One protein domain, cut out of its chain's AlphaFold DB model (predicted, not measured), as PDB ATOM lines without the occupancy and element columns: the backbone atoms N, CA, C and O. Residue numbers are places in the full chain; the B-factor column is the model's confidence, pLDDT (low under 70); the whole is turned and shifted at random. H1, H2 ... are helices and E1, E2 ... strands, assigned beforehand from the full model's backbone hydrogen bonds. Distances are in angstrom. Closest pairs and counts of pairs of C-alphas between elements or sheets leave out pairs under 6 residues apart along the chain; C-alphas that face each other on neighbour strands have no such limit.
ATOM      1  N   PHE A   4     180.887 116.488 203.996       84.00
ATOM      2  CA  PHE A   4     181.680 116.950 205.134       84.00
ATOM      3  C   PHE A   4     181.577 116.020 206.354       84.00
ATOM      4  O   PHE A   4     182.562 115.801 207.056       84.00
ATOM      5  N   GLU A   5     180.410 115.417 206.591       81.88
ATOM      6  CA  GLU A   5     180.202 114.492 207.715       81.88
ATOM      7  C   GLU A   5     180.899 113.144 207.516       81.88
ATOM      8  O   GLU A   5     181.119 112.414 208.480       81.88
ATOM      9  N   ASN A   6     181.265 112.822 206.274       84.81
ATOM     10  CA  ASN A   6     181.924 111.572 205.909       84.81
ATOM     11  C   ASN A   6     183.455 111.697 205.861       84.81
ATOM     12  O   ASN A   6     184.136 110.739 205.484       84.81
ATOM     13  N   LEU A   7     184.014 112.857 206.224       86.19
ATOM     14  CA  LEU A   7     185.459 113.023 206.319       86.19
ATOM     15  C   LEU A   7     186.021 112.114 207.414       86.19
ATOM     16  O   LEU A   7     185.623 112.182 208.577       86.19
ATOM     17  N   ASN A   8     186.993 111.280 207.047       87.44
ATOM     18  CA  ASN A   8     187.718 110.481 208.023       87.44
ATOM     19  C   ASN A   8     188.751 111.358 208.748       87.44
ATOM     20  O   ASN A   8     189.817 111.647 208.202       87.44
ATOM     21  N   ILE A   9     188.417 111.773 209.970       84.81
ATOM     22  CA  ILE A   9     189.248 112.659 210.794       84.81
ATOM     23  C   ILE A   9     190.598 112.044 211.179       84.81
ATOM     24  O   ILE A   9     191.549 112.788 211.398       84.81
ATOM     25  N   ASP A  10     190.716 110.712 211.190       88.50
ATOM     26  CA  ASP A  10     191.957 110.011 211.552       88.50
ATOM     27  C   ASP A  10     193.080 110.238 210.524       88.50
ATOM     28  O   ASP A  10     194.249 109.970 210.799       88.50
ATOM     29  N   ASN A  11     192.737 110.758 209.341       90.31
ATOM     30  CA  ASN A  11     193.697 111.115 208.301       90.31
ATOM     31  C   ASN A  11     194.355 112.489 208.517       90.31
ATOM     32  O   ASN A  11     195.211 112.860 207.715       90.31
ATOM     33  N   TYR A  12     193.963 113.247 209.547       91.00
ATOM     34  CA  TYR A  12     194.401 114.628 209.751       91.00
ATOM     35  C   TYR A  12     195.137 114.815 211.077       91.00
ATOM     36  O   TYR A  12     194.772 114.257 212.112       91.00
ATOM     37  N   ASN A  13     196.148 115.679 211.065       91.69
ATOM     38  CA  ASN A  13     196.749 116.219 212.271       91.69
ATOM     39  C   ASN A  13     195.939 117.432 212.754       91.69
ATOM     40  O   ASN A  13     196.020 118.520 212.179       91.69
ATOM     41  N   LEU A  14     195.203 117.252 213.852       87.94
ATOM     42  CA  LEU A  14     194.298 118.263 214.412       87.94
ATOM     43  C   LEU A  14     194.975 119.598 214.774       87.94
ATOM     44  O   LEU A  14     194.290 120.616 214.826       87.94
ATOM     45  N   ASP A  15     196.294 119.614 214.990       88.06
ATOM     46  CA  ASP A  15     197.038 120.825 215.359       88.06
ATOM     47  C   ASP A  15     197.463 121.669 214.147       88.06
ATOM     48  O   ASP A  15     197.824 122.837 214.298       88.06
ATOM     49  N   THR A  16     197.493 121.084 212.946       92.50
ATOM     50  CA  THR A  16     198.148 121.710 211.778       92.50
ATOM     51  C   THR A  16     197.324 121.669 210.499       92.50
ATOM     52  O   THR A  16     197.457 122.566 209.660       92.50
ATOM     53  N   ASP A  17     196.432 120.690 210.370       93.69
ATOM     54  CA  ASP A  17     195.708 120.422 209.130       93.69
ATOM     55  C   ASP A  17     194.337 121.094 209.068       93.69
ATOM     56  O   ASP A  17     193.631 120.928 208.077       93.69
ATOM     57  N   GLY A  18     193.962 121.891 210.070       93.31
ATOM     58  CA  GLY A  18     192.697 122.615 210.061       93.31
ATOM     59  C   GLY A  18     192.461 123.450 211.311       93.31
ATOM     60  O   GLY A  18     193.389 123.768 212.052       93.31
ATOM     61  N   GLU A  19     191.194 123.775 211.547       92.38
ATOM     62  CA  GLU A  19     190.723 124.475 212.742       92.38
ATOM     63  C   GLU A  19     189.432 123.841 213.261       92.38
ATOM     64  O   GLU A  19     188.629 123.290 212.507       92.38
ATOM     65  N   VAL A  20     189.192 123.953 214.567       87.81
ATOM     66  CA  VAL A  20     187.906 123.572 215.157       87.81
ATOM     67  C   VAL A  20     186.938 124.746 215.044       87.81
ATOM     68  O   VAL A  20     187.183 125.816 215.601       87.81
ATOM     69  N   ARG A  21     185.812 124.538 214.356       83.38
ATOM     70  CA  ARG A  21     184.754 125.539 214.160       83.38
ATOM     71  C   ARG A  21     183.431 125.072 214.749       83.38
ATOM     72  O   ARG A  21     183.177 123.879 214.885       83.38
ATOM     73  N   TYR A  22     182.570 126.024 215.091       77.25
ATOM     74  CA  TYR A  22     181.199 125.730 215.496       77.25
ATOM     75  C   TYR A  22     180.319 125.565 214.253       77.25
ATOM     76  O   TYR A  22     180.067 126.542 213.549       77.25
ATOM     77  N   ILE A  23     179.879 124.338 213.975       77.94
ATOM     78  CA  ILE A  23     179.059 123.966 212.816       77.94
ATOM     79  C   ILE A  23     177.899 123.097 213.303       77.94
ATOM     80  O   ILE A  23     178.114 122.090 213.982       77.94
ATOM     81  N   ASP A  24     176.674 123.493 212.949       73.38
ATOM     82  CA  ASP A  24     175.440 122.765 213.276       73.38
ATOM     83  C   ASP A  24     175.328 122.376 214.762       73.38
ATOM     84  O   ASP A  24     175.229 121.212 215.146       73.38
ATOM     85  N   GLY A  25     175.436 123.366 215.647       72.06
ATOM     86  CA  GLY A  25     175.234 123.136 217.077       72.06
ATOM     87  C   GLY A  25     176.425 122.518 217.822       72.06
ATOM     88  O   GLY A  25     176.377 122.447 219.052       72.06
ATOM     89  N   ALA A  26     177.493 122.115 217.124       77.94
ATOM     90  CA  ALA A  26     178.633 121.406 217.702       77.94
ATOM     91  C   ALA A  26     179.990 121.952 217.227       77.94
ATOM     92  O   ALA A  26     180.103 122.579 216.179       77.94
ATOM     93  N   LEU A  27     181.045 121.691 218.004       84.06
ATOM     94  CA  LEU A  27     182.423 121.934 217.573       84.06
ATOM     95  C   LEU A  27     182.869 120.792 216.653       84.06
ATOM     96  O   LEU A  27     182.845 119.631 217.062       84.06
ATOM     97  N   ARG A  28     183.274 121.117 215.425       87.88
ATOM     98  CA  ARG A  28     183.747 120.169 214.409       87.88
ATOM     99  C   ARG A  28     185.119 120.606 213.895       87.88
ATOM    100  O   ARG A  28     185.366 121.799 213.732       87.88
ATOM    101  N   PHE A  29     186.011 119.648 213.651       90.88
ATOM    102  CA  PHE A  29     187.273 119.915 212.963       90.88
ATOM    103  C   PHE A  29     187.002 120.141 211.475       90.88
ATOM    104  O   PHE A  29     186.324 119.332 210.844       90.88
ATOM    105  N   VAL A  30     187.530 121.232 210.931       92.56
ATOM    106  CA  VAL A  30     187.452 121.577 209.514       92.56
ATOM    107  C   VAL A  30     188.868 121.579 208.956       92.56
ATOM    108  O   VAL A  30     189.663 122.420 209.385       92.56
ATOM    109  N   PRO A  31     189.201 120.675 208.019       94.31
ATOM    110  CA  PRO A  31     190.482 120.721 207.341       94.31
ATOM    111  C   PRO A  31     190.672 122.045 206.602       94.31
ATOM    112  O   PRO A  31     189.709 122.672 206.160       94.31
ATOM    113  N   TRP A  32     191.921 122.457 206.439       95.56
ATOM    114  CA  TRP A  32     192.246 123.583 205.581       95.56
ATOM    115  C   TRP A  32     191.828 123.306 204.139       95.56
ATOM    116  O   TRP A  32     192.202 122.290 203.562       95.56
ATOM    117  N   LEU A  33     191.102 124.259 203.571       95.19
ATOM    118  CA  LEU A  33     190.671 124.303 202.186       95.19
ATOM    119  C   LEU A  33     191.517 125.332 201.437       95.19
ATOM    120  O   LEU A  33     191.819 126.403 201.980       95.19
ATOM    121  N   GLU A  34     191.868 125.041 200.186       94.94
ATOM    122  CA  GLU A  34     192.627 125.979 199.358       94.94
ATOM    123  C   GLU A  34     192.199 125.934 197.885       94.94
ATOM    124  O   GLU A  34     192.503 125.004 197.139       94.94
ATOM    125  N   GLY A  35     191.524 126.998 197.443       94.25
ATOM    126  CA  GLY A  35     191.103 127.155 196.054       94.25
ATOM    127  C   GLY A  35     189.893 126.307 195.651       94.25
ATOM    128  O   GLY A  35     189.437 125.412 196.356       94.25
ATOM    129  N   ILE A  36     189.369 126.592 194.457       95.44
ATOM    130  CA  ILE A  36     188.152 125.950 193.923       95.44
ATOM    131  C   ILE A  36     188.369 124.511 193.433       95.44
ATOM    132  O   ILE A  36     187.414 123.810 193.105       95.44
ATOM    133  N   GLU A  37     189.624 124.073 193.342       96.06
ATOM    134  CA  GLU A  37     189.952 122.713 192.919       96.06
ATOM    135  C   GLU A  37     189.958 121.713 194.079       96.06
ATOM    136  O   GLU A  37     189.956 120.505 193.819       96.06
ATOM    137  N   ASP A  38     189.909 122.207 195.321       95.75
ATOM    138  CA  ASP A  38     189.884 121.417 196.545       95.75
ATOM    139  C   ASP A  38     188.711 120.420 196.552       95.75
ATOM    140  O   ASP A  38     187.561 120.747 196.235       95.75
ATOM    141  N   THR A  39     189.011 119.163 196.880       93.94
ATOM    142  CA  THR A  39     188.037 118.066 196.830       93.94
ATOM    143  C   THR A  39     186.967 118.182 197.906       93.94
ATOM    144  O   THR A  39     185.821 117.813 197.653       93.94
ATOM    145  N   ILE A  40     187.321 118.700 199.085       94.00
ATOM    146  CA  ILE A  40     186.375 118.897 200.182       94.00
ATOM    147  C   ILE A  40     185.422 120.030 199.826       94.00
ATOM    148  O   ILE A  40     184.211 119.868 199.975       94.00
ATOM    149  N   TYR A  41     185.943 121.131 199.280       95.56
ATOM    150  CA  TYR A  41     185.113 122.209 198.741       95.56
ATOM    151  C   TYR A  41     184.109 121.686 197.706       95.56
ATOM    152  O   TYR A  41     182.910 121.926 197.846       95.56
ATOM    153  N   LYS A  42     184.580 120.942 196.697       96.19
ATOM    154  CA  LYS A  42     183.723 120.409 195.627       96.19
ATOM    155  C   LYS A  42     182.603 119.529 196.174       96.19
ATOM    156  O   LYS A  42     181.455 119.722 195.788       96.19
ATOM    157  N   GLY A  43     182.930 118.620 197.093       95.81
ATOM    158  CA  GLY A  43     181.941 117.755 197.733       95.81
ATOM    159  C   GLY A  43     180.910 118.537 198.550       95.81
ATOM    160  O   GLY A  43     179.715 118.292 198.427       95.81
ATOM    161  N   CYS A  44     181.345 119.540 199.321       95.19
ATOM    162  CA  CYS A  44     180.418 120.398 200.063       95.19
ATOM    163  C   CYS A  44     179.494 121.186 199.118       95.19
ATOM    164  O   CYS A  44     178.300 121.310 199.387       95.19
ATOM    165  N   VAL A  45     180.025 121.737 198.020       96.75
ATOM    166  CA  VAL A  45     179.223 122.501 197.049       96.75
ATOM    167  C   VAL A  45     178.237 121.613 196.297       96.75
ATOM    168  O   VAL A  45     177.131 122.065 196.019       96.75
ATOM    169  N   GLU A  46     178.585 120.362 195.999       96.94
ATOM    170  CA  GLU A  46     177.647 119.403 195.408       96.94
ATOM    171  C   GLU A  46     176.417 119.201 196.305       96.94
ATOM    172  O   GLU A  46     175.288 119.350 195.836       96.94
ATOM    173  N   ASP A  47     176.622 118.973 197.607       96.31
ATOM    174  CA  ASP A  47     175.516 118.868 198.564       96.31
ATOM    175  C   ASP A  47     174.725 120.169 198.679       96.31
ATOM    176  O   ASP A  47     173.494 120.151 198.741       96.31
ATOM    177  N   LEU A  48     175.423 121.311 198.708       96.62
ATOM    178  CA  LEU A  48     174.783 122.620 198.761       96.62
ATOM    179  C   LEU A  48     173.842 122.798 197.570       96.62
ATOM    180  O   LEU A  48     172.692 123.183 197.758       96.62
ATOM    181  N   LEU A  49     174.306 122.498 196.358       96.94
ATOM    182  CA  LEU A  49     173.539 122.643 195.119       96.94
ATOM    183  C   LEU A  49     172.410 121.615 194.970       96.94
ATOM    184  O   LEU A  49     171.531 121.816 194.133       96.94
ATOM    185  N   ALA A  50     172.392 120.556 195.784       97.25
ATOM    186  CA  ALA A  50     171.284 119.608 195.844       97.25
ATOM    187  C   ALA A  50     170.046 120.159 196.585       97.25
ATOM    188  O   ALA A  50     168.963 119.577 196.474       97.25
ATOM    189  N   LEU A  51     170.174 121.267 197.329       96.38
ATOM    190  CA  LEU A  51     169.030 121.977 197.910       96.38
ATOM    191  C   LEU A  51     168.219 122.717 196.829       96.38
ATOM    192  O   LEU A  51     168.736 123.091 195.775       96.38
ATOM    193  N   ASP A  52     166.933 122.968 197.098       95.81
ATOM    194  CA  ASP A  52     166.060 123.693 196.168       95.81
ATOM    195  C   ASP A  52     166.309 125.207 196.221       95.81
ATOM    196  O   ASP A  52     165.673 125.954 196.964       95.81
ATOM    197  N   TRP A  53     167.241 125.657 195.385       95.62
ATOM    198  CA  TRP A  53     167.552 127.071 195.189       95.62
ATOM    199  C   TRP A  53     166.691 127.739 194.115       95.62
ATOM    200  O   TRP A  53     167.081 128.780 193.584       95.62
ATOM    201  N   THR A  54     165.535 127.174 193.754       93.50
ATOM    202  CA  THR A  54     164.635 127.806 192.782       93.50
ATOM    203  C   THR A  54     164.288 129.228 193.230       93.50
ATOM    204  O   THR A  54     163.747 129.443 194.312       93.50
ATOM    205  N   GLY A  55     164.610 130.213 192.386       91.81
ATOM    206  CA  GLY A  55     164.426 131.639 192.686       91.81
ATOM    207  C   GLY A  55     165.653 132.340 193.279       91.81
ATOM    208  O   GLY A  55     165.621 133.560 193.436       91.81
ATOM    209  N   TYR A  56     166.744 131.611 193.536       94.06
ATOM    210  CA  TYR A  56     167.983 132.152 194.085       94.06
ATOM    211  C   TYR A  56     169.202 131.831 193.215       94.06
ATOM    212  O   TYR A  56     169.273 130.801 192.542       94.06
ATOM    213  N   LYS A  57     170.189 132.726 193.256       94.31
ATOM    214  CA  LYS A  57     171.504 132.548 192.636       94.31
ATOM    215  C   LYS A  57     172.591 132.529 193.689       94.31
ATOM    216  O   LYS A  57     172.615 133.407 194.554       94.31
ATOM    217  N   LEU A  58     173.464 131.536 193.602       94.62
ATOM    218  CA  LEU A  58     174.553 131.311 194.539       94.62
ATOM    219  C   LEU A  58     175.869 131.712 193.889       94.62
ATOM    220  O   LEU A  58     176.144 131.348 192.744       94.62
ATOM    221  N   TYR A  59     176.694 132.425 194.644       91.44
ATOM    222  CA  TYR A  59     178.026 132.814 194.224       91.44
ATOM    223  C   TYR A  59     179.041 132.448 195.296       91.44
ATOM    224  O   TYR A  59     178.875 132.817 196.459       91.44
ATOM    225  N   LEU A  60     180.113 131.775 194.888       91.75
ATOM    226  CA  LEU A  60     181.310 131.664 195.706       91.75
ATOM    227  C   LEU A  60     182.021 133.018 195.720       91.75
ATOM    228  O   LEU A  60     182.199 133.660 194.681       91.75
ATOM    229  N   VAL A  61     182.452 133.427 196.906       86.62
ATOM    230  CA  VAL A  61     183.243 134.635 197.159       86.62
ATOM    231  C   VAL A  61     184.351 134.309 198.169       86.62
ATOM    232  O   VAL A  61     184.560 133.150 198.525       86.62
ATOM    233  N   GLY A  62     185.056 135.327 198.654       84.12
ATOM    234  CA  GLY A  62     185.849 135.184 199.867       84.12
ATOM    235  C   GLY A  62     187.185 134.469 199.676       84.12
ATOM    236  O   GLY A  62     187.746 134.417 198.580       84.12
ATOM    237  N   GLY A  63     187.741 133.967 200.780       86.88
ATOM    238  CA  GLY A  63     189.141 133.531 200.820       86.88
ATOM    239  C   GLY A  63     189.430 132.312 199.952       86.88
ATOM    240  O   GLY A  63     190.458 132.263 199.276       86.88
ATOM    241  N   LEU A  64     188.494 131.362 199.910       92.56
ATOM    242  CA  LEU A  64     188.636 130.173 199.080       92.56
ATOM    243  C   LEU A  64     188.687 130.532 197.590       92.56
ATOM    244  O   LEU A  64     189.537 130.015 196.864       92.56
ATOM    245  N   LEU A  65     187.825 131.454 197.140       90.56
ATOM    246  CA  LEU A  65     187.848 131.942 195.763       90.56
ATOM    247  C   LEU A  65     189.208 132.558 195.435       90.56
ATOM    248  O   LEU A  65     189.776 132.247 194.389       90.56
ATOM    249  N   GLU A  66     189.763 133.373 196.334       85.62
ATOM    250  CA  GLU A  66     191.094 133.980 196.188       85.62
ATOM    251  C   GLU A  66     192.238 132.952 196.159       85.62
ATOM    252  O   GLU A  66     193.325 133.262 195.674       85.62
ATOM    253  N   GLY A  67     191.990 131.704 196.573       90.50
ATOM    254  CA  GLY A  67     193.014 130.668 196.713       90.50
ATOM    255  C   GLY A  67     193.785 130.783 198.025       90.50
ATOM    256  O   GLY A  67     194.924 130.342 198.113       90.50
ATOM    257  N   TRP A  68     193.202 131.419 199.039       90.19
ATOM    258  CA  TRP A  68     193.787 131.444 200.370       90.19
ATOM    259  C   TRP A  68     193.450 130.165 201.116       90.19
ATOM    260  O   TRP A  68     192.335 129.654 201.036       90.19
ATOM    261  N   LYS A  69     194.403 129.731 201.936       91.88
ATOM    262  CA  LYS A  69     194.184 128.707 202.948       91.88
ATOM    263  C   LYS A  69     193.148 129.199 203.965       91.88
ATOM    264  O   LYS A  69     193.374 130.220 204.632       91.88
ATOM    265  N   THR A  70     192.013 128.508 204.042       91.94
ATOM    266  CA  THR A  70     190.873 128.883 204.891       91.94
ATOM    267  C   THR A  70     190.109 127.667 205.420       91.94
ATOM    268  O   THR A  70     190.320 126.551 204.961       91.94
ATOM    269  N   THR A  71     189.240 127.869 206.407       92.44
ATOM    270  CA  THR A  71     188.386 126.830 207.016       92.44
ATOM    271  C   THR A  71     186.892 127.127 206.843       92.44
ATOM    272  O   THR A  71     186.059 126.512 207.500       92.44
ATOM    273  N   ASP A  72     186.535 128.085 205.991       89.19
ATOM    274  CA  ASP A  72     185.165 128.441 205.621       89.19
ATOM    275  C   ASP A  72     184.983 128.547 204.107       89.19
ATOM    276  O   ASP A  72     185.920 128.775 203.343       89.19
ATOM    277  N   ILE A  73     183.735 128.369 203.683       92.75
ATOM    278  CA  ILE A  73     183.295 128.554 202.305       92.75
ATOM    279  C   ILE A  73     182.264 129.684 202.301       92.75
ATOM    280  O   ILE A  73     181.118 129.492 202.714       92.75
ATOM    281  N   ASP A  74     182.675 130.866 201.848       89.00
ATOM    282  CA  ASP A  74     181.821 132.052 201.792       89.00
ATOM    283  C   ASP A  74     180.857 131.974 200.594       89.00
ATOM    284  O   ASP A  74     181.286 131.943 199.435       89.00
ATOM    285  N   ILE A  75     179.545 131.969 200.856       91.00
ATOM    286  CA  ILE A  75     178.511 131.870 199.813       91.00
ATOM    287  C   ILE A  75     177.588 133.083 199.860       91.00
ATOM    288  O   ILE A  75     176.862 133.303 200.831       91.00
ATOM    289  N   CYS A  76     177.557 133.827 198.759       87.31
ATOM    290  CA  CYS A  76     176.613 134.907 198.522       87.31
ATOM    291  C   CYS A  76     175.356 134.376 197.829       87.31
ATOM    292  O   CYS A  76     175.437 133.782 196.757       87.31
ATOM    293  N   ILE A  77     174.188 134.664 198.392       89.69
ATOM    294  CA  ILE A  77     172.883 134.309 197.835       89.69
ATOM    295  C   ILE A  77     172.201 135.581 197.345       89.69
ATOM    296  O   ILE A  77     172.166 136.583 198.060       89.69
ATOM    297  N   THR A  78     171.638 135.536 196.139       87.56
ATOM    298  CA  THR A  78     170.858 136.638 195.561       87.56
ATOM    299  C   THR A  78     169.512 136.179 195.022       87.56
ATOM    300  O   THR A  78     169.340 134.993 194.752       87.56
ATOM    301  N   GLY A  79     168.562 137.104 194.879       87.94
ATOM    302  CA  GLY A  79     167.184 136.819 194.472       87.94
ATOM    303  C   GLY A  79     166.166 137.602 195.298       87.94
ATOM    304  O   GLY A  79     166.530 138.385 196.181       87.94
ATOM    305  N   ASP A  80     164.884 137.389 195.024       87.12
ATOM    306  CA  ASP A  80     163.802 137.977 195.814       87.12
ATOM    307  C   ASP A  80     163.607 137.199 197.121       87.12
ATOM    308  O   ASP A  80     163.645 135.973 197.135       87.12
ATOM    309  N   ILE A  81     163.395 137.905 198.236       82.62
ATOM    310  CA  ILE A  81     163.203 137.275 199.550       82.62
ATOM    311  C   ILE A  81     161.891 136.477 199.548       82.62
ATOM    312  O   ILE A  81     160.811 137.065 199.573       82.62
ATOM    313  N   GLY A  82     161.990 135.149 199.574       82.50
ATOM    314  CA  GLY A  82     160.879 134.247 199.869       82.50
ATOM    315  C   GLY A  82     160.858 133.797 201.333       82.50
ATOM    316  O   GLY A  82     161.855 133.887 202.052       82.50
ATOM    317  N   ASP A  83     159.723 133.247 201.772       83.69
ATOM    318  CA  ASP A  83     159.546 132.734 203.142       83.69
ATOM    319  C   ASP A  83     160.476 131.549 203.470       83.69
ATOM    320  O   ASP A  83     160.780 131.294 204.635       83.69
ATOM    321  N   ASN A  84     160.958 130.835 202.446       86.94
ATOM    322  CA  ASN A  84     161.826 129.664 202.579       86.94
ATOM    323  C   ASN A  84     163.320 129.995 202.734       86.94
ATOM    324  O   ASN A  84     164.087 129.118 203.131       86.94
ATOM    325  N   LEU A  85     163.752 131.226 202.438       87.19
ATOM    326  CA  LEU A  85     165.178 131.558 202.347       87.19
ATOM    327  C   LEU A  85     165.920 131.348 203.671       87.19
ATOM    328  O   LEU A  85     167.013 130.794 203.683       87.19
ATOM    329  N   SER A  86     165.315 131.731 204.798       83.94
ATOM    330  CA  SER A  86     165.942 131.538 206.111       83.94
ATOM    331  C   SER A  86     166.204 130.060 206.408       83.94
ATOM    332  O   SER A  86     167.270 129.730 206.919       83.94
ATOM    333  N   THR A  87     165.248 129.188 206.080       87.62
ATOM    334  CA  THR A  87     165.375 127.737 206.271       87.62
ATOM    335  C   THR A  87     166.427 127.158 205.332       87.62
ATOM    336  O   THR A  87     167.291 126.420 205.787       87.62
ATOM    337  N   LEU A  88     166.431 127.559 204.056       92.12
ATOM    338  CA  LEU A  88     167.448 127.128 203.089       92.12
ATOM    339  C   LEU A  88     168.866 127.526 203.519       92.12
ATOM    340  O   LEU A  88     169.789 126.723 203.430       92.12
ATOM    341  N   MET A  89     169.045 128.754 204.015       89.25
ATOM    342  CA  MET A  89     170.334 129.204 204.541       89.25
ATOM    343  C   MET A  89     170.750 128.412 205.785       89.25
ATOM    344  O   MET A  89     171.930 128.122 205.949       89.25
ATOM    345  N   GLU A  90     169.808 128.070 206.668       87.81
ATOM    346  CA  GLU A  90     170.090 127.229 207.831       87.81
ATOM    347  C   GLU A  90     170.507 125.818 207.402       87.81
ATOM    348  O   GLU A  90     171.531 125.322 207.864       87.81
ATOM    349  N   ASP A  91     169.769 125.198 206.483       91.38
ATOM    350  CA  ASP A  91     170.075 123.863 205.975       91.38
ATOM    351  C   ASP A  91     171.427 123.826 205.257       91.38
ATOM    352  O   ASP A  91     172.210 122.909 205.494       91.38
ATOM    353  N   ALA A  92     171.772 124.870 204.497       91.88
ATOM    354  CA  ALA A  92     173.103 125.031 203.921       91.88
ATOM    355  C   ALA A  92     174.211 124.980 204.988       91.88
ATOM    356  O   ALA A  92     175.201 124.276 204.808       91.88
ATOM    357  N   THR A  93     174.040 125.651 206.134       87.38
ATOM    358  CA  THR A  93     175.058 125.650 207.207       87.38
ATOM    359  C   THR A  93     175.254 124.297 207.896       87.38
ATOM    360  O   THR A  93     176.238 124.116 208.612       87.38
ATOM    361  N   LYS A  94     174.349 123.337 207.676       88.50
ATOM    362  CA  LYS A  94     174.458 121.966 208.199       88.50
ATOM    363  C   LYS A  94     175.270 121.049 207.284       88.50
ATOM    364  O   LYS A  94     175.723 119.999 207.726       88.50
ATOM    365  N   LEU A  95     175.462 121.432 206.019       91.25
ATOM    366  CA  LEU A  95     176.118 120.598 205.003       91.25
ATOM    367  C   LEU A  95     177.647 120.715 205.007       91.25
ATOM    368  O   LEU A  95     178.333 119.859 204.454       91.25
ATOM    369  N   GLY A  96     178.196 121.754 205.632       90.25
ATOM    370  CA  GLY A  96     179.632 121.998 205.647       90.25
ATOM    371  C   GLY A  96     179.991 123.312 206.333       90.25
ATOM    372  O   GLY A  96     179.130 123.948 206.945       90.25
ATOM    373  N   PRO A  97     181.256 123.749 206.228       91.75
ATOM    374  CA  PRO A  97     181.745 124.979 206.846       91.75
ATOM    375  C   PRO A  97     181.317 126.229 206.054       91.75
ATOM    376  O   PRO A  97     182.133 127.080 205.710       91.75
ATOM    377  N   PHE A  98     180.032 126.331 205.717       90.94
ATOM    378  CA  PHE A  98     179.512 127.419 204.903       90.94
ATOM    379  C   PHE A  98     179.272 128.681 205.724       90.94
ATOM    380  O   PHE A  98     178.496 128.674 206.682       90.94
ATOM    381  N   ASP A  99     179.851 129.788 205.267       85.56
ATOM    382  CA  ASP A  99     179.494 131.122 205.723       85.56
ATOM    383  C   ASP A  99     178.537 131.779 204.718       85.56
ATOM    384  O   ASP A  99     178.914 132.564 203.849       85.56
ATOM    385  N   VAL A 100     177.255 131.417 204.805       86.50
ATOM    386  CA  VAL A 100     176.221 131.899 203.872       86.50
ATOM    387  C   VAL A 100     175.766 133.312 204.209       86.50
ATOM    388  O   VAL A 100     175.631 133.664 205.383       86.50
ATOM    389  N   TYR A 101     175.461 134.118 203.198       81.06
ATOM    390  CA  TYR A 101     174.811 135.409 203.389       81.06
ATOM    391  C   TYR A 101     173.956 135.830 202.195       81.06
ATOM    392  O   TYR A 101     174.168 135.372 201.077       81.06
ATOM    393  N   TYR A 102     172.990 136.717 202.429       82.69
ATOM    394  CA  TYR A 102     172.072 137.208 201.398       82.69
ATOM    395  C   TYR A 102     172.327 138.671 201.025       82.69
ATOM    396  O   TYR A 102     172.576 139.518 201.886       82.69
ATOM    397  N   VAL A 103     172.183 138.966 199.733       75.81
ATOM    398  CA  VAL A 103     171.988 140.313 199.186       75.81
ATOM    399  C   VAL A 103     170.931 140.270 198.092       75.81
ATOM    400  O   VAL A 103     170.752 139.250 197.442       75.81
ATOM    401  N   LYS A 104     170.261 141.381 197.801       75.81
ATOM    402  CA  LYS A 104     169.244 141.386 196.736       75.81
ATOM    403  C   LYS A 104     169.823 141.140 195.342       75.81
ATOM    404  O   LYS A 104     169.238 140.389 194.568       75.81
ATOM    405  N   SER A 105     170.968 141.741 195.020       77.12
ATOM    406  CA  SER A 105     171.691 141.489 193.768       77.12
ATOM    407  C   SER A 105     173.182 141.809 193.897       77.12
ATOM    408  O   SER A 105     173.591 142.548 194.796       77.12
ATOM    409  N   LEU A 106     173.992 141.286 192.967       72.88
ATOM    410  CA  LEU A 106     175.425 141.591 192.902       72.88
ATOM    411  C   LEU A 106     175.720 143.058 192.559       72.88
ATOM    412  O   LEU A 106     176.716 143.607 193.012       72.88
ATOM    413  N   ASP A 107     174.860 143.732 191.796       67.81
ATOM    414  CA  ASP A 107     175.059 145.155 191.492       67.81
ATOM    415  C   ASP A 107     174.883 146.027 192.739       67.81
ATOM    416  O   ASP A 107     175.515 147.072 192.879       67.81
ATOM    417  N   GLU A 108     174.055 145.585 193.688       59.97
ATOM    418  CA  GLU A 108     173.866 146.289 194.955       59.97
ATOM    419  C   GLU A 108     175.045 146.109 195.931       59.97
ATOM    420  O   GLU A 108     175.159 146.887 196.878       59.97
ATOM    421  N   ILE A 109     175.942 145.148 195.670       56.34
ATOM    422  CA  ILE A 109     177.261 145.030 196.314       56.34
ATOM    423  C   ILE A 109     178.227 146.094 195.772       56.34
ATOM    424  O   ILE A 109     179.014 146.678 196.520       56.34
ATOM    425  N   LYS A 110     178.179 146.360 194.461       52.00
ATOM    426  CA  LYS A 110     179.118 147.243 193.760       52.00
ATOM    427  C   LYS A 110     178.699 148.711 193.908       52.00
ATOM    428  O   LYS A 110     178.200 149.333 192.975       52.00
ATOM    429  N   GLY A 111     178.905 149.303 195.087       43.28
ATOM    430  CA  GLY A 111     178.649 150.735 195.283       43.28
ATOM    431  C   GLY A 111     179.140 151.324 196.608       43.28
ATOM    432  O   GLY A 111     179.159 150.663 197.635       43.28
ATOM    433  N   ASN A 112     179.473 152.620 196.596       44.94
ATOM    434  CA  ASN A 112     179.958 153.393 197.757       44.94
ATOM    435  C   ASN A 112     178.870 153.742 198.798       44.94
ATOM    436  O   ASN A 112     179.068 154.628 199.630       44.94
ATOM    437  N   ALA A 113     177.701 153.106 198.737       42.00
ATOM    438  CA  ALA A 113     176.598 153.385 199.646       42.00
ATOM    439  C   ALA A 113     176.475 152.249 200.661       42.00
ATOM    440  O   ALA A 113     176.234 151.108 200.281       42.00
ATOM    441  N   ASN A 114     176.594 152.573 201.950       42.84
ATOM    442  CA  ASN A 114     176.256 151.651 203.031       42.84
ATOM    443  C   ASN A 114     174.812 151.167 202.832       42.84
ATOM    444  O   ASN A 114     173.877 151.963 202.957       42.84
ATOM    445  N   ARG A 115     174.620 149.883 202.520       49.62
ATOM    446  CA  ARG A 115     173.288 149.277 202.419       49.62
ATOM    447  C   ARG A 115     173.039 148.369 203.605       49.62
ATOM    448  O   ARG A 115     173.858 147.525 203.942       49.62
ATOM    449  N   ILE A 116     171.887 148.576 204.229       45.81
ATOM    450  CA  ILE A 116     171.348 147.714 205.269       45.81
ATOM    451  C   ILE A 116     170.453 146.687 204.575       45.81
ATOM    452  O   ILE A 116     169.402 147.047 204.046       45.81
ATOM    453  N   TRP A 117     170.870 145.424 204.568       52.66
ATOM    454  CA  TRP A 117     170.045 144.308 204.104       52.66
ATOM    455  C   TRP A 117     169.065 143.857 205.199       52.66
ATOM    456  O   TRP A 117     169.350 144.007 206.389       52.66
ATOM    457  N   GLU A 118     167.893 143.338 204.812       45.47
ATOM    458  CA  GLU A 118     166.834 142.948 205.760       45.47
ATOM    459  C   GLU A 118     167.245 141.765 206.666       45.47
ATOM    460  O   GLU A 118     166.809 141.707 207.819       45.47
ATOM    461  N   PHE A 119     168.125 140.882 206.177       57.72
ATOM    462  CA  PHE A 119     168.864 139.854 206.925       57.72
ATOM    463  C   PHE A 119     170.179 139.545 206.186       57.72
ATOM    464  O   PHE A 119     170.209 139.594 204.955       57.72
ATOM    465  N   ALA A 120     171.258 139.248 206.921       60.25
ATOM    466  CA  ALA A 120     172.557 138.901 206.345       60.25
ATOM    467  C   ALA A 120     172.949 137.443 206.641       60.25
ATOM    468  O   ALA A 120     173.480 136.792 205.755       60.25
ATOM    469  N   LYS A 121     172.639 136.893 207.823       68.56
ATOM    470  CA  LYS A 121     172.757 135.462 208.170       68.56
ATOM    471  C   LYS A 121     171.398 134.806 208.404       68.56
ATOM    472  O   LYS A 121     170.434 135.451 208.810       68.56
ATOM    473  N   HIS A 122     171.382 133.474 208.309       65.19
ATOM    474  CA  HIS A 122     170.277 132.621 208.768       65.19
ATOM    475  C   HIS A 122     169.909 132.855 210.251       65.19
ATOM    476  O   HIS A 122     168.761 132.682 210.655       65.19
ATOM    477  N   THR A 123     170.861 133.291 211.084       64.94
ATOM    478  CA  THR A 123     170.629 133.575 212.507       64.94
ATOM    479  C   THR A 123     169.925 134.901 212.787       64.94
ATOM    480  O   THR A 123     169.352 135.058 213.866       64.94
ATOM    481  N   ASP A 124     169.914 135.833 211.831       57.59
ATOM    482  CA  ASP A 124     169.429 137.208 212.038       57.59
ATOM    483  C   ASP A 124     167.900 137.301 212.096       57.59
ATOM    484  O   ASP A 124     167.337 138.330 212.471       57.59
ATOM    485  N   ARG A 125     167.203 136.214 211.739       54.53
ATOM    486  CA  ARG A 125     165.739 136.146 211.731       54.53
ATOM    487  C   ARG A 125     165.168 134.874 212.362       54.53
ATOM    488  O   ARG A 125     164.042 134.506 212.039       54.53
ATOM    489  N   ARG A 126     165.864 134.265 213.341       53.81
ATOM    490  CA  ARG A 126     165.394 133.082 214.121       53.81
ATOM    491  C   ARG A 126     164.023 133.245 214.812       53.81
ATOM    492  O   ARG A 126     163.515 132.313 215.424       53.81
ATOM    493  N   GLY A 127     163.410 134.423 214.730       51.47
ATOM    494  CA  GLY A 127     162.005 134.663 215.026       51.47
ATOM    495  C   GLY A 127     161.570 136.034 214.509       51.47
ATOM    496  O   GLY A 127     162.402 136.885 214.199       51.47
ATOM    497  N   VAL A 128     160.257 136.291 214.491       51.09
ATOM    498  CA  VAL A 128     159.651 137.571 214.044       51.09
ATOM    499  C   VAL A 128     160.234 138.800 214.773       51.09
ATOM    500  O   VAL A 128     160.171 139.915 214.262       51.09
ATOM    501  N   ARG A 129     160.821 138.601 215.961       53.47
ATOM    502  CA  ARG A 129     161.421 139.638 216.818       53.47
ATOM    503  C   ARG A 129     162.942 139.521 216.985       53.47
ATOM    504  O   ARG A 129     163.493 140.200 217.848       53.47
ATOM    505  N   ALA A 130     163.611 138.639 216.241       54.62
ATOM    506  CA  ALA A 130     165.059 138.483 216.360       54.62
ATOM    507  C   ALA A 130     165.791 139.770 215.918       54.62
ATOM    508  O   ALA A 130     165.304 140.467 215.019       54.62
ATOM    509  N   PRO A 131     166.931 140.117 216.550       48.97
ATOM    510  CA  PRO A 131     167.735 141.261 216.143       48.97
ATOM    511  C   PRO A 131     168.233 141.083 214.709       48.97
ATOM    512  O   PRO A 131     168.885 140.091 214.397       48.97
ATOM    513  N   ARG A 132     167.956 142.070 213.854       53.81
ATOM    514  CA  ARG A 132     168.480 142.114 212.488       53.81
ATOM    515  C   ARG A 132     169.926 142.592 212.547       53.81
ATOM    516  O   ARG A 132     170.165 143.722 212.971       53.81
ATOM    517  N   TRP A 133     170.880 141.761 212.140       49.12
ATOM    518  CA  TRP A 133     172.262 142.204 211.988       49.12
ATOM    519  C   TRP A 133     172.441 142.829 210.607       49.12
ATOM    520  O   TRP A 133     172.004 142.296 209.590       49.12
ATOM    521  N   HIS A 134     173.047 144.010 210.578       49.09
ATOM    522  CA  HIS A 134     173.275 144.760 209.351       49.09
ATOM    523  C   HIS A 134     174.700 144.477 208.859       49.09
ATOM    524  O   HIS A 134     175.660 144.936 209.472       49.09
ATOM    525  N   GLY A 135     174.855 143.711 207.777       45.56
ATOM    526  CA  GLY A 135     176.139 143.608 207.070       45.56
ATOM    527  C   GLY A 135     176.449 144.914 206.329       45.56
ATOM    528  O   GLY A 135     175.528 145.540 205.806       45.56
ATOM    529  N   GLN A 136     177.717 145.343 206.287       47.91
ATOM    530  CA  GLN A 136     178.147 146.487 205.473       47.91
ATOM    531  C   GLN A 136     178.963 146.000 204.275       47.91
ATOM    532  O   GLN A 136     179.871 145.186 204.411       47.91
ATOM    533  N   TRP A 137     178.644 146.534 203.098       47.19
ATOM    534  CA  TRP A 137     179.375 146.288 201.859       47.19
ATOM    535  C   TRP A 137     180.285 147.470 201.544       47.19
ATOM    536  O   TRP A 137     179.847 148.622 201.603       47.19
ATOM    537  N   LYS A 138     181.539 147.182 201.197       45.12
ATOM    538  CA  LYS A 138     182.440 148.135 200.542       45.12
ATOM    539  C   LYS A 138     182.811 147.603 199.160       45.12
ATOM    540  O   LYS A 138     182.572 146.440 198.848       45.12
ATOM    541  N   SER A 139     183.380 148.474 198.325       41.56
ATOM    542  CA  SER A 139     183.774 148.202 196.933       41.56
ATOM    543  C   SER A 139     184.703 146.992 196.738       41.56
ATOM    544  O   SER A 139     184.923 146.586 195.604       41.56
ATOM    545  N   ASP A 140     185.256 146.453 197.819       45.19
ATOM    546  CA  ASP A 140     186.245 145.382 197.897       45.19
ATOM    547  C   ASP A 140     185.733 144.089 198.571       45.19
ATOM    548  O   ASP A 140     186.524 143.165 198.738       45.19
ATOM    549  N   GLY A 141     184.445 143.972 198.937       46.09
ATOM    550  CA  GLY A 141     183.870 142.704 199.426       46.09
ATOM    551  C   GLY A 141     182.845 142.800 200.567       46.09
ATOM    552  O   GLY A 141     182.393 143.883 200.952       46.09
ATOM    553  N   LEU A 142     182.448 141.624 201.081       51.75
ATOM    554  CA  LEU A 142     181.556 141.451 202.237       51.75
ATOM    555  C   LEU A 142     182.325 141.696 203.542       51.75
ATOM    556  O   LEU A 142     183.334 141.036 203.780       51.75
ATOM    557  N   PHE A 143     181.806 142.551 204.434       53.03
ATOM    558  CA  PHE A 143     182.412 142.766 205.752       53.03
ATOM    559  C   PHE A 143     181.374 142.780 206.893       53.03
ATOM    560  O   PHE A 143     180.376 143.510 206.872       53.03
ATOM    561  N   TRP A 144     181.625 141.976 207.933       46.09
ATOM    562  CA  TRP A 144     180.831 141.935 209.168       46.09
ATOM    563  C   TRP A 144     181.221 143.086 210.110       46.09
ATOM    564  O   TRP A 144     182.395 143.296 210.399       46.09
ATOM    565  N   MET A 145     180.234 143.825 210.636       37.62
ATOM    566  CA  MET A 145     180.447 145.055 211.428       37.62
ATOM    567  C   MET A 145     181.146 144.878 212.794       37.62
ATOM    568  O   MET A 145     181.412 145.881 213.459       37.62
ATOM    569  N   THR A 146     181.440 143.660 213.259       35.12
ATOM    570  CA  THR A 146     182.128 143.456 214.551       35.12
ATOM    571  C   THR A 146     183.646 143.530 214.454       35.12
ATOM    572  O   THR A 146     184.293 143.805 215.462       35.12
ATOM    573  N   GLU A 147     184.219 143.384 213.261       36.03
ATOM    574  CA  GLU A 147     185.644 143.603 213.037       36.03
ATOM    575  C   GLU A 147     185.831 144.917 212.280       36.03
ATOM    576  O   GLU A 147     185.858 144.980 211.053       36.03
ATOM    577  N   LYS A 148     185.969 146.017 213.030       32.28
ATOM    578  CA  LYS A 148     186.683 147.184 212.504       32.28
ATOM    579  C   LYS A 148     188.071 146.698 212.084       32.28
ATOM    580  O   LYS A 148     188.899 146.486 212.958       32.28
ATOM    581  N   PHE A 149     188.280 146.543 210.777       40.59
ATOM    582  CA  PHE A 149     189.577 146.494 210.099       40.59
ATOM    583  C   PHE A 149     190.677 145.805 210.911       40.59
ATOM    584  O   PHE A 149     191.508 146.476 211.516       40.59
ATOM    585  N   ASN A 150     190.712 144.476 210.890       41.03
ATOM    586  CA  ASN A 150     192.012 143.826 210.933       41.03
ATOM    587  C   ASN A 150     192.313 143.414 209.497       41.03
ATOM    588  O   ASN A 150     191.895 142.351 209.034       41.03
ATOM    589  N   ASP A 151     192.941 144.320 208.751       46.09
ATOM    590  CA  ASP A 151     193.496 143.992 207.454       46.09
ATOM    591  C   ASP A 151     194.535 142.893 207.687       46.09
ATOM    592  O   ASP A 151     195.688 143.137 208.021       46.09
ATOM    593  N   LYS A 152     194.165 141.628 207.480       56.31
ATOM    594  CA  LYS A 152     195.145 140.529 207.457       56.31
ATOM    595  C   LYS A 152     196.132 140.664 206.270       56.31
ATOM    596  O   LYS A 152     196.666 139.660 205.813       56.31
ATOM    597  N   GLY A 153     196.320 141.864 205.705       61.41
ATOM    598  CA  GLY A 153     197.045 142.143 204.465       61.41
ATOM    599  C   GLY A 153     196.390 141.532 203.225       61.41
ATOM    600  O   GLY A 153     197.056 141.328 202.215       61.41
ATOM    601  N   ARG A 154     195.104 141.176 203.309       66.88
ATOM    602  CA  ARG A 154     194.370 140.417 202.294       66.88
ATOM    603  C   ARG A 154     193.487 141.352 201.468       66.88
ATOM    604  O   ARG A 154     192.703 142.105 202.032       66.88
ATOM    605  N   THR A 155     193.635 141.306 200.145       69.75
ATOM    606  CA  THR A 155     192.821 142.070 199.184       69.75
ATOM    607  C   THR A 155     192.059 141.085 198.313       69.75
ATOM    608  O   THR A 155     192.686 140.233 197.689       69.75
ATOM    609  N   TYR A 156     190.734 141.199 198.269       72.50
ATOM    610  CA  TYR A 156     189.910 140.420 197.349       72.50
ATOM    611  C   TYR A 156     190.024 141.020 195.944       72.50
ATOM    612  O   TYR A 156     189.883 142.229 195.760       72.50
ATOM    613  N   THR A 157     190.339 140.187 194.959       75.88
ATOM    614  CA  THR A 157     190.628 140.594 193.579       75.88
ATOM    615  C   THR A 157     189.759 139.882 192.552       75.88
ATOM    616  O   THR A 157     189.663 140.340 191.413       75.88
ATOM    617  N   LYS A 158     189.130 138.766 192.929       80.38
ATOM    618  CA  LYS A 158     188.327 137.948 192.027       80.38
ATOM    619  C   LYS A 158     186.864 138.356 192.071       80.38
ATOM    620  O   LYS A 158     186.297 138.674 193.112       80.38
ATOM    621  N   GLU A 159     186.248 138.305 190.899       80.69
ATOM    622  CA  GLU A 159     184.809 138.484 190.756       80.69
ATOM    623  C   GLU A 159     184.055 137.274 191.332       80.69
ATOM    624  O   GLU A 159     184.531 136.146 191.162       80.69
ATOM    625  N   PRO A 160     182.882 137.478 191.965       84.94
ATOM    626  CA  PRO A 160     182.054 136.387 192.475       84.94
ATOM    627  C   PRO A 160     181.796 135.310 191.414       84.94
ATOM    628  O   PRO A 160     181.370 135.610 190.296       84.94
ATOM    629  N   LEU A 161     182.022 134.047 191.774       89.50
ATOM    630  CA  LEU A 161     181.870 132.913 190.867       89.50
ATOM    631  C   LEU A 161     180.467 132.321 190.995       89.50
ATOM    632  O   LEU A 161     180.125 131.780 192.043       89.50
ATOM    633  N   ALA A 162     179.665 132.396 189.932       93.88
ATOM    634  CA  ALA A 162     178.331 131.796 189.905       93.88
ATOM    635  C   ALA A 162     178.399 130.264 190.023       93.88
ATOM    636  O   ALA A 162     179.183 129.626 189.320       93.88
ATOM    637  N   LEU A 163     177.554 129.694 190.884       95.50
ATOM    638  CA  LEU A 163     177.474 128.253 191.132       95.50
ATOM    639  C   LEU A 163     176.254 127.591 190.464       95.50
ATOM    640  O   LEU A 163     176.308 126.393 190.194       95.50
TER     641      LEU A 163
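What this domain is: This is residues 4 to 163 of the 164 residues of an uncharacterized protein of Maricaulis sp (UniProt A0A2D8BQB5). A small three-stranded sheet, E3 E4 E5, makes the core, with helices H1 and H3 packed on one face and the short H2 on the opposite face. The hairpins E1 E2 and E6 E7 lie toward opposite ends of the longest axis, the long stretch of residues 103 to 121, with no named element, winds round the end near E6 E7, and residues 147 to 153 stick out at the side of the body. The 160 printed residues hold seven named strands and four named helices, in the order E1 E2 H1 E3 H2 E4 H3 E5 H4 E6 E7; under half of the residues are in them, and the class is mixed, helices and strands. The sheet E3 E4 E5 is mixed. The whole is compact, with a radius of gyration of the C-alphas of 15.7 A and spans of 45 by 35 by 27 A.

How they stand to each other: E1, residues 18 to 23, and E2, residues 26 to 31, form an antiparallel hairpin, with N 21 and O 28 2.8 A apart, within hydrogen-bond range. H1, residues 39 to 49, is on the sheet of E3, residues 56 to 60, E4, residues 73 to 79, and E5, residues 98 to 102. E3 and E4 are antiparallel, with N 57 and O 78 at 2.8 A; E4 and E5 are parallel, with N 77 and O 101 at 2.8 A. H2, residues 62 to 66, is on the sheet; its closest C-alpha to E4 is Gly 62, 5.5 A from Asp 74. H3, residues 85 to 95, is on the opposite face to H2, at a height over the sheet of 8.4 A. E4, H3 and E5 form a strand-helix-strand unit, two parallel neighbour strands with a helix between, with a right-handed crossover. H1 and H3 touch at Leu 48 and Ala 92, 5.9 A between C-alphas, at a shallow tilt of 30 degrees, opposite ways. H4, residues 122 to 125, touches H3, the closest C-alphas being Ser 86 and His 122 at 5.2 A. E6, residues 136 to 138, and E7, residues 141 to 143, form an antiparallel hairpin, with N 141 and O 138 at 3.1 A. Every O i to N i+4 pair is within hydrogen-bond range in H1 and H2, 6 of 7 in H3; H4 is too short for one.

Where its parts are: E1 begins at C-alpha 18 (192.697, 122.615, 210.061). E2 is 15.8 A long, H1 15.3 A, E4 19.7 A and H3 15.7 A. E7 ends at C-alpha 143 (182.412, 142.766, 205.752).

The domain as a whole: The C-alphas of Asp 10 and Ala 113, the two farthest apart, are 47.5 A from each other. The printed part has no cut; the link from E5 to H4, 19 residues, is long. The mean pLDDT of the printed part is 77.2, and residues 107 to 155 are under 70.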